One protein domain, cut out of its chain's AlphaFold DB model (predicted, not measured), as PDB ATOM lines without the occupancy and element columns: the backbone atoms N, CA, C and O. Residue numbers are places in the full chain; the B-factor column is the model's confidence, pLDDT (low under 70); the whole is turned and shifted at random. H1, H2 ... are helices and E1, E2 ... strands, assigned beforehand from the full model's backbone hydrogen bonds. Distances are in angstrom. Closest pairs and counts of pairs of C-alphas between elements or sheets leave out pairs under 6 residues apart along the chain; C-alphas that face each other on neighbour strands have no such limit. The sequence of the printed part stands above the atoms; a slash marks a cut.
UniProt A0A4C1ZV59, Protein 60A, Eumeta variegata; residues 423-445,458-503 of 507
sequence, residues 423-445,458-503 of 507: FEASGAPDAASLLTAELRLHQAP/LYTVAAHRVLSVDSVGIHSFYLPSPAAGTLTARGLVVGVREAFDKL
ATOM      1  N   PHE A 423      12.591  15.833 176.030       89.44
ATOM      2  CA  PHE A 423      12.968  16.362 177.332       89.44
ATOM      3  C   PHE A 423      12.005  15.818 178.376       89.44
ATOM      4  O   PHE A 423      10.792  15.973 178.243       89.44
ATOM      5  N   GLU A 424      12.543  15.206 179.421       87.88
ATOM      6  CA  GLU A 424      11.748  14.857 180.590       87.88
ATOM      7  C   GLU A 424      11.606  16.097 181.482       87.88
ATOM      8  O   GLU A 424      12.595  16.631 181.984       87.88
ATOM      9  N   ALA A 425      10.376  16.584 181.647       85.00
ATOM     10  CA  ALA A 425      10.067  17.762 182.460       85.00
ATOM     11  C   ALA A 425       9.505  17.400 183.849       85.00
ATOM     12  O   ALA A 425       8.955  18.262 184.526       85.00
ATOM     13  N   SER A 426       9.647  16.141 184.279       81.94
ATOM     14  CA  SER A 426       9.040  15.583 185.499       81.94
ATOM     15  C   SER A 426       9.453  16.290 186.800       81.94
ATOM     16  O   SER A 426       8.751  16.181 187.799       81.94
ATOM     17  N   GLY A 427      10.550  17.054 186.792       81.38
ATOM     18  CA  GLY A 427      11.010  17.865 187.926       81.38
ATOM     19  C   GLY A 427      10.909  19.379 187.727       81.38
ATOM     20  O   GLY A 427      11.485  20.127 188.520       81.38
ATOM     21  N   ALA A 428      10.259  19.854 186.660       79.88
ATOM     22  CA  ALA A 428      10.095  21.286 186.449       79.88
ATOM     23  C   ALA A 428       9.074  21.847 187.458       79.88
ATOM     24  O   ALA A 428       8.034  21.225 187.678       79.88
ATOM     25  N   PRO A 429       9.346  23.009 188.077       79.62
ATOM     26  CA  PRO A 429       8.364  23.653 188.938       79.62
ATOM     27  C   PRO A 429       7.142  24.069 188.102       79.62
ATOM     28  O   PRO A 429       7.252  24.201 186.879       79.62
ATOM     29  N   ASP A 430       5.988  24.272 188.751       84.50
ATOM     30  CA  ASP A 430       4.735  24.654 188.083       84.50
ATOM     31  C   ASP A 430       4.986  25.721 187.019       84.50
ATOM     32  O   ASP A 430       5.712  26.686 187.271       84.50
ATOM     33  N   ALA A 431       4.378  25.585 185.836       81.75
ATOM     34  CA  ALA A 431       4.647  26.489 184.715       81.75
ATOM     35  C   ALA A 431       4.390  27.959 185.087       81.75
ATOM     36  O   ALA A 431       5.099  28.849 184.627       81.75
ATOM     37  N   ALA A 432       3.452  28.205 186.009       83.88
ATOM     38  CA  ALA A 432       3.177  29.525 186.573       83.88
ATOM     39  C   ALA A 432       4.387  30.168 187.286       83.88
ATOM     40  O   ALA A 432       4.495  31.392 187.335       83.88
ATOM     41  N   SER A 433       5.302  29.361 187.824       89.00
ATOM     42  CA  SER A 433       6.530  29.807 188.494       89.00
ATOM     43  C   SER A 433       7.733  29.927 187.551       89.00
ATOM     44  O   SER A 433       8.775  30.471 187.931       89.00
ATOM     45  N   LEU A 434       7.610  29.443 186.313       89.44
ATOM     46  CA  LEU A 434       8.716  29.392 185.373       89.44
ATOM     47  C   LEU A 434       8.920  30.762 184.707       89.44
ATOM     48  O   LEU A 434       8.217  31.149 183.774       89.44
ATOM     49  N   LEU A 435       9.909  31.521 185.190       91.44
ATOM     50  CA  LEU A 435      10.201  32.866 184.677       91.44
ATOM     51  C   LEU A 435      10.676  32.840 183.215       91.44
ATOM     52  O   LEU A 435      10.245  33.657 182.395       91.44
ATOM     53  N   THR A 436      11.565  31.901 182.888       91.62
ATOM     54  CA  THR A 436      12.228  31.800 181.583       91.62
ATOM     55  C   THR A 436      12.552  30.348 181.246       91.62
ATOM     56  O   THR A 436      13.042  29.618 182.105       91.62
ATOM     57  N   ALA A 437      12.357  29.959 179.984       91.12
ATOM     58  CA  ALA A 437      12.821  28.687 179.434       91.12
ATOM     59  C   ALA A 437      13.637  28.955 178.164       91.12
ATOM     60  O   ALA A 437      13.147  29.628 177.253       91.12
ATOM     61  N   GLU A 438      14.850  28.413 178.086       93.00
ATOM     62  CA  GLU A 438      15.743  28.569 176.935       93.00
ATOM     63  C   GLU A 438      16.201  27.204 176.414       93.00
ATOM     64  O   GLU A 438      16.721  26.381 177.165       93.00
ATOM     65  N   LEU A 439      16.065  26.991 175.106       92.44
ATOM     66  CA  LEU A 439      16.672  25.885 174.379       92.44
ATOM     67  C   LEU A 439      17.983  26.370 173.757       92.44
ATOM     68  O   LEU A 439      17.985  27.264 172.910       92.44
ATOM     69  N   ARG A 440      19.103  25.772 174.172       91.44
ATOM     70  CA  ARG A 440      20.443  26.111 173.674       91.44
ATOM     71  C   ARG A 440      20.941  25.023 172.731       91.44
ATOM     72  O   ARG A 440      21.170  23.893 173.150       91.44
ATOM     73  N   LEU A 441      21.108  25.369 171.459       90.44
ATOM     74  CA  LEU A 441      21.603  24.482 170.411       90.44
ATOM     75  C   LEU A 441      23.050  24.845 170.084       90.44
ATOM     76  O   LEU A 441      23.348  25.949 169.626       90.44
ATOM     77  N   HIS A 442      23.960  23.903 170.309       87.56
ATOM     78  CA  HIS A 442      25.371  24.067 169.977       87.56
ATOM     79  C   HIS A 442      25.673  23.347 168.667       87.56
ATOM     80  O   HIS A 442      25.579  22.123 168.585       87.56
ATOM     81  N   GLN A 443      26.069  24.102 167.643       84.38
ATOM     82  CA  GLN A 443      26.602  23.502 166.429       84.38
ATOM     83  C   GLN A 443      27.993  22.950 166.744       84.38
ATOM     84  O   GLN A 443      28.914  23.703 167.070       84.38
ATOM     85  N   ALA A 444      28.147  21.629 166.668       80.25
ATOM     86  CA  ALA A 444      29.467  21.027 166.750       80.25
ATOM     87  C   ALA A 444      30.320  21.577 165.595       80.25
ATOM     88  O   ALA A 444      29.831  21.628 164.460       80.25
ATOM     89  N   PRO A 445      31.578  21.985 165.838       73.06
ATOM     90  CA  PRO A 445      32.459  22.404 164.763       73.06
ATOM     91  C   PRO A 445      32.644  21.212 163.826       73.06
ATOM     92  O   PRO A 445      33.328  20.241 164.164       73.06
ATOM     93  N   LEU A 458      24.185  30.539 155.468       77.12
ATOM     94  CA  LEU A 458      23.144  30.961 156.393       77.12
ATOM     95  C   LEU A 458      22.244  29.759 156.674       77.12
ATOM     96  O   LEU A 458      21.501  29.320 155.798       77.12
ATOM     97  N   TYR A 459      22.293  29.246 157.900       78.81
ATOM     98  CA  TYR A 459      21.374  28.209 158.357       78.81
ATOM     99  C   TYR A 459      20.191  28.844 159.085       78.81
ATOM    100  O   TYR A 459      20.372  29.667 159.986       78.81
ATOM    101  N   THR A 460      18.983  28.416 158.725       84.56
ATOM    102  CA  THR A 460      17.759  28.729 159.469       84.56
ATOM    103  C   THR A 460      17.405  27.524 160.324       84.56
ATOM    104  O   THR A 460      17.187  26.436 159.799       84.56
ATOM    105  N   VAL A 461      17.339  27.715 161.639       86.69
ATOM    106  CA  VAL A 461      16.880  26.684 162.574       86.69
ATOM    107  C   VAL A 461      15.472  27.036 163.025       86.69
ATOM    108  O   VAL A 461      15.239  28.121 163.557       86.69
ATOM    109  N   ALA A 462      14.547  26.108 162.813       90.00
ATOM    110  CA  ALA A 462      13.176  26.190 163.288       90.00
ATOM    111  C   ALA A 462      12.979  25.182 164.424       90.00
ATOM    112  O   ALA A 462      13.354  24.018 164.296       90.00
ATOM    113  N   ALA A 463      12.391  25.628 165.534       90.75
ATOM    114  CA  ALA A 463      12.009  24.758 166.638       90.75
ATOM    115  C   ALA A 463      10.489  24.574 166.632       90.75
ATOM    116  O   ALA A 463       9.730  25.542 166.565       90.75
ATOM    117  N   HIS A 464      10.044  23.325 166.714       92.06
ATOM    118  CA  HIS A 464       8.631  22.968 166.733       92.06
ATOM    119  C   HIS A 464       8.318  22.201 168.014       92.06
ATOM    120  O   HIS A 464       9.060  21.296 168.399       92.06
ATOM    121  N   ARG A 465       7.203  22.538 168.665       91.75
ATOM    122  CA  ARG A 465       6.631  21.707 169.724       91.75
ATOM    123  C   ARG A 465       5.761  20.640 169.078       91.75
ATOM    124  O   ARG A 465       4.806  20.969 168.379       91.75
ATOM    125  N   VAL A 466       6.059  19.377 169.346       91.38
ATOM    126  CA  VAL A 466       5.197  18.258 168.954       91.38
ATOM    127  C   VAL A 466       4.020  18.185 169.930       91.38
ATOM    128  O   VAL A 466       4.224  18.220 171.142       91.38
ATOM    129  N   LEU A 467       2.795  18.167 169.404       90.81
ATOM    130  CA  LEU A 467       1.555  18.079 170.185       90.81
ATOM    131  C   LEU A 467       1.012  16.652 170.208       90.81
ATOM    132  O   LEU A 467       0.643  16.165 171.269       90.81
ATOM    133  N   SER A 468       0.985  16.002 169.044       88.94
ATOM    134  CA  SER A 468       0.606  14.598 168.906       88.94
ATOM    135  C   SER A 468       1.399  13.945 167.785       88.94
ATOM    136  O   SER A 468       1.798  14.611 166.820       88.94
ATOM    137  N   VAL A 469       1.617  12.643 167.923       85.69
ATOM    138  CA  VAL A 469       2.176  11.778 166.886       85.69
ATOM    139  C   VAL A 469       1.129  10.708 166.620       85.69
ATOM    140  O   VAL A 469       1.035   9.735 167.362       85.69
ATOM    141  N   ASP A 470       0.329  10.916 165.580       90.12
ATOM    142  CA  ASP A 470      -0.737   9.990 165.200       90.12
ATOM    143  C   ASP A 470      -0.312   9.213 163.947       90.12
ATOM    144  O   ASP A 470       0.612   9.609 163.232       90.12
ATOM    145  N   SER A 471      -1.027   8.135 163.612       73.81
ATOM    146  CA  SER A 471      -0.790   7.362 162.379       73.81
ATOM    147  C   SER A 471      -0.921   8.194 161.092       73.81
ATOM    148  O   SER A 471      -0.414   7.798 160.045       73.81
ATOM    149  N   VAL A 472      -1.576   9.356 161.170       82.12
ATOM    150  CA  VAL A 472      -1.795  10.287 160.054       82.12
ATOM    151  C   VAL A 472      -0.651  11.307 159.914       82.12
ATOM    152  O   VAL A 472      -0.507  11.923 158.857       82.12
ATOM    153  N   GLY A 473       0.191  11.479 160.940       82.81
ATOM    154  CA  GLY A 473       1.337  12.387 160.909       82.81
ATOM    155  C   GLY A 473       1.636  13.076 162.244       82.81
ATOM    156  O   GLY A 473       1.019  12.817 163.276       82.81
ATOM    157  N   ILE A 474       2.615  13.984 162.210       86.62
ATOM    158  CA  ILE A 474       3.060  14.751 163.378       86.62
ATOM    159  C   ILE A 474       2.325  16.093 163.406       86.62
ATOM    160  O   ILE A 474       2.580  16.978 162.583       86.62
ATOM    161  N   HIS A 475       1.455  16.276 164.396       89.56
ATOM    162  CA  HIS A 475       0.866  17.577 164.685       89.56
ATOM    163  C   HIS A 475       1.864  18.403 165.495       89.56
ATOM    164  O   HIS A 475       2.156  18.092 166.651       89.56
ATOM    165  N   SER A 476       2.403  19.464 164.889       91.38
ATOM    166  CA  SER A 476       3.388  20.335 165.531       91.38
ATOM    167  C   SER A 476       2.975  21.806 165.507       91.38
ATOM    168  O   SER A 476       2.308  22.278 164.588       91.38
ATOM    169  N   PHE A 477       3.376  22.538 166.543       90.62
ATOM    170  CA  PHE A 477       3.196  23.977 166.668       90.62
ATOM    171  C   PHE A 477       4.561  24.654 166.545       90.62
ATOM    172  O   PHE A 477       5.490  24.332 167.289       90.62
ATOM    173  N   TYR A 478       4.697  25.578 165.594       89.81
ATOM    174  CA  TYR A 478       5.922  26.360 165.435       89.81
ATOM    175  C   TYR A 478       6.135  27.234 166.671       89.81
ATOM    176  O   TYR A 478       5.229  27.969 167.067       89.81
ATOM    177  N   LEU A 479       7.319  27.153 167.279       87.44
ATOM    178  CA  LEU A 479       7.683  28.055 168.362       87.44
ATOM    179  C   LEU A 479       8.186  29.352 167.723       87.44
ATOM    180  O   LEU A 479       9.209  29.321 167.033       87.44
ATOM    181  N   PRO A 480       7.475  30.482 167.892       77.56
ATOM    182  CA  PRO A 480       7.888  31.737 167.294       77.56
ATOM    183  C   PRO A 480       9.231  32.157 167.888       77.56
ATOM    184  O   PRO A 480       9.307  32.654 169.006       77.56
ATOM    185  N   SER A 481      10.311  31.956 167.131       68.62
ATOM    186  CA  SER A 481      11.594  32.564 167.461       68.62
ATOM    187  C   SER A 481      11.514  34.051 167.090       68.62
ATOM    188  O   SER A 481      11.359  34.356 165.904       68.62
ATOM    189  N   PRO A 482      11.613  34.992 168.051       56.06
ATOM    190  CA  PRO A 482      11.471  36.428 167.781       56.06
ATOM    191  C   PRO A 482      12.583  37.000 166.885       56.06
ATOM    192  O   PRO A 482      12.487  38.126 166.409       56.06
ATOM    193  N   ALA A 483      13.608  36.207 166.585       52.06
ATOM    194  CA  ALA A 483      14.502  36.423 165.464       52.06
ATOM    195  C   ALA A 483      14.796  35.059 164.838       52.06
ATOM    196  O   ALA A 483      15.097  34.105 165.560       52.06
ATOM    197  N   ALA A 484      14.743  34.946 163.511       53.62
ATOM    198  CA  ALA A 484      15.469  33.892 162.810       53.62
ATOM    199  C   ALA A 484      16.959  34.117 163.116       53.62
ATOM    200  O   ALA A 484      17.637  34.897 162.450       53.62
ATOM    201  N   GLY A 485      17.415  33.567 164.240       53.28
ATOM    202  CA  GLY A 485      18.746  33.800 164.762       53.28
ATOM    203  C   GLY A 485      19.736  33.200 163.787       53.28
ATOM    204  O   GLY A 485      19.739  31.992 163.567       53.28
ATOM    205  N   THR A 486      20.569  34.045 163.191       56.19
ATOM    206  CA  THR A 486      21.745  33.565 162.483       56.19
ATOM    207  C   THR A 486      22.605  32.823 163.497       56.19
ATOM    208  O   THR A 486      22.986  33.374 164.532       56.19
ATOM    209  N   LEU A 487      22.855  31.543 163.225       59.53
ATOM    210  CA  LEU A 487      23.715  30.691 164.036       59.53
ATOM    211  C   LEU A 487      25.116  31.309 164.056       59.53
ATOM    212  O   LEU A 487      25.898  31.165 163.120       59.53
ATOM    213  N   THR A 488      25.430  32.060 165.109       62.84
ATOM    214  CA  THR A 488      26.809  32.487 165.348       62.84
ATOM    215  C   THR A 488      27.594  31.294 165.883       62.84
ATOM    216  O   THR A 488      27.029  30.390 166.503       62.84
ATOM    217  N   ALA A 489      28.918  31.301 165.718       64.94
ATOM    218  CA  ALA A 489      29.813  30.242 166.206       64.94
ATOM    219  C   ALA A 489      29.703  29.943 167.725       64.94
ATOM    220  O   ALA A 489      30.354  29.029 168.223       64.94
ATOM    221  N   ARG A 490      28.909  30.715 168.478       72.06
ATOM    222  CA  ARG A 490      28.685  30.581 169.923       72.06
ATOM    223  C   ARG A 490      27.437  29.770 170.300       72.06
ATOM    224  O   ARG A 490      27.214  29.551 171.487       72.06
ATOM    225  N   GLY A 491      26.684  29.264 169.323       81.81
ATOM    226  CA  GLY A 491      25.441  28.523 169.545       81.81
ATOM    227  C   GLY A 491      24.198  29.403 169.396       81.81
ATOM    228  O   GLY A 491      24.283  30.631 169.355       81.81
ATOM    229  N   LEU A 492      23.045  28.752 169.278       87.38
ATOM    230  CA  LEU A 492      21.735  29.375 169.123       87.38
ATOM    231  C   LEU A 492      20.936  29.212 170.416       87.38
ATOM    232  O   LEU A 492      20.858  28.113 170.957       87.38
ATOM    233  N   VAL A 493      20.325  30.296 170.891       89.62
ATOM    234  CA  VAL A 493      19.434  30.283 172.055       89.62
ATOM    235  C   VAL A 493      18.025  30.614 171.581       89.62
ATOM    236  O   VAL A 493      17.810  31.663 170.978       89.62
ATOM    237  N   VAL A 494      17.077  29.716 171.837       89.75
ATOM    238  CA  VAL A 494      15.663  29.866 171.478       89.75
ATOM    239  C   VAL A 494      14.844  29.931 172.762       89.75
ATOM    240  O   VAL A 494      14.937  29.041 173.603       89.75
ATOM    241  N   GLY A 495      14.034  30.976 172.932       91.31
ATOM    242  CA  GLY A 495      13.088  31.054 174.045       91.31
ATOM    243  C   GLY A 495      11.953  30.050 173.842       91.31
ATOM    244  O   GLY A 495      11.226  30.144 172.860       91.31
ATOM    245  N   VAL A 496      11.796  29.093 174.757       93.06
ATOM    246  CA  VAL A 496      10.792  28.012 174.654       93.06
ATOM    247  C   VAL A 496       9.732  28.080 175.752       93.06
ATOM    248  O   VAL A 496       9.031  27.108 176.005       93.06
ATOM    249  N   ARG A 497       9.579  29.235 176.409       90.62
ATOM    250  CA  ARG A 497       8.624  29.413 177.513       90.62
ATOM    251  C   ARG A 497       7.178  29.111 177.107       90.62
ATOM    252  O   ARG A 497       6.501  28.374 177.811       90.62
ATOM    253  N   GLU A 498       6.742  29.573 175.933       89.06
ATOM    254  CA  GLU A 498       5.388  29.289 175.427       89.06
ATOM    255  C   GLU A 498       5.110  27.783 175.269       89.06
ATOM    256  O   GLU A 498       3.956  27.345 175.322       89.06
ATOM    257  N   ALA A 499       6.159  26.968 175.091       89.25
ATOM    258  CA  ALA A 499       6.024  25.520 175.044       89.25
ATOM    259  C   ALA A 499       5.632  24.942 176.413       89.25
ATOM    260  O   ALA A 499       4.876  23.974 176.437       89.25
ATOM    261  N   PHE A 500       6.079  25.543 177.518       88.06
ATOM    262  CA  PHE A 500       5.738  25.141 178.887       88.06
ATOM    263  C   PHE A 500       4.378  25.676 179.340       88.06
ATOM    264  O   PHE A 500       3.626  24.951 179.985       88.06
ATOM    265  N   ASP A 501       4.001  26.887 178.928       86.75
ATOM    266  CA  ASP A 501       2.734  27.495 179.361       86.75
ATOM    267  C   ASP A 501       1.503  26.686 178.902       86.75
ATOM    268  O   ASP A 501       0.518  26.577 179.627       86.75
ATOM    269  N   LYS A 502       1.561  26.044 177.723       82.12
ATOM    270  CA  LYS A 502       0.458  25.197 177.219       82.12
ATOM    271  C   LYS A 502       0.587  23.710 177.590       82.12
ATOM    272  O   LYS A 502      -0.060  22.881 176.953       82.12
ATOM    273  N   LEU A 503       1.493  23.319 178.492       76.00
ATOM    274  CA  LEU A 503       1.561  21.933 179.000       76.00
ATOM    275  C   LEU A 503       0.486  21.680 180.071       76.00
ATOM    276  O   LEU A 503      -0.106  20.609 180.083       76.00
TER     277      LEU A 503
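Overview. This is residues 423 to 445 and 458 to 503 of the 507 residues of the protein "Protein 60A" of Eumeta variegata (UniProt A0A4C1ZV59). With little regular structure, the model has two separate strand pairs: the longer hairpin E2 and E3 to one side, and the short pair E1 and E4, with the small helix H1 just after E4. The 69 printed residues run E1, E2, E3, E4, H1; both sheets are antiparallel. The class is mostly strand, with 26 residues in named elements. The whole is loose, radius of gyration of the C-alphas 13.9 A, spanning 35 by 32 by 22 A.

Along the chain. E2, residues 464 to 470, is 16.1 A long and begins at C-alpha (8.631, 22.968, 166.733). E3, 473 to 478, measures 15.4 A. E1 is 438 to 441, 9.7 A; E4 is 492 to 495, 10.1 A. H1, 497 to 501, 6.5 A, ends at C-alpha (2.734, 27.495, 179.361).

Arrangement. In hairpin E2 and E3, at 159 degrees, N 465 and O 477 are 2.8 A apart, within hydrogen-bond range. E1 and E4 are antiparallel at 157 degrees, with N 439 and O 494 at 2.8 A. E2 and E3 are both apart from E1 and E4. The closest C-alphas of E2 and H1, Arg 465 and Ala 499, are 6.6 A apart. In H1 every O i to N i+4 pair is within hydrogen-bond range.

Size, cuts and confidence. Residues 446 to 457 are not printed; C-alphas 445 and 458 are 15.2 A apart. The E3 to E4 link is long; pLDDT is under 70 at residues 481 to 489.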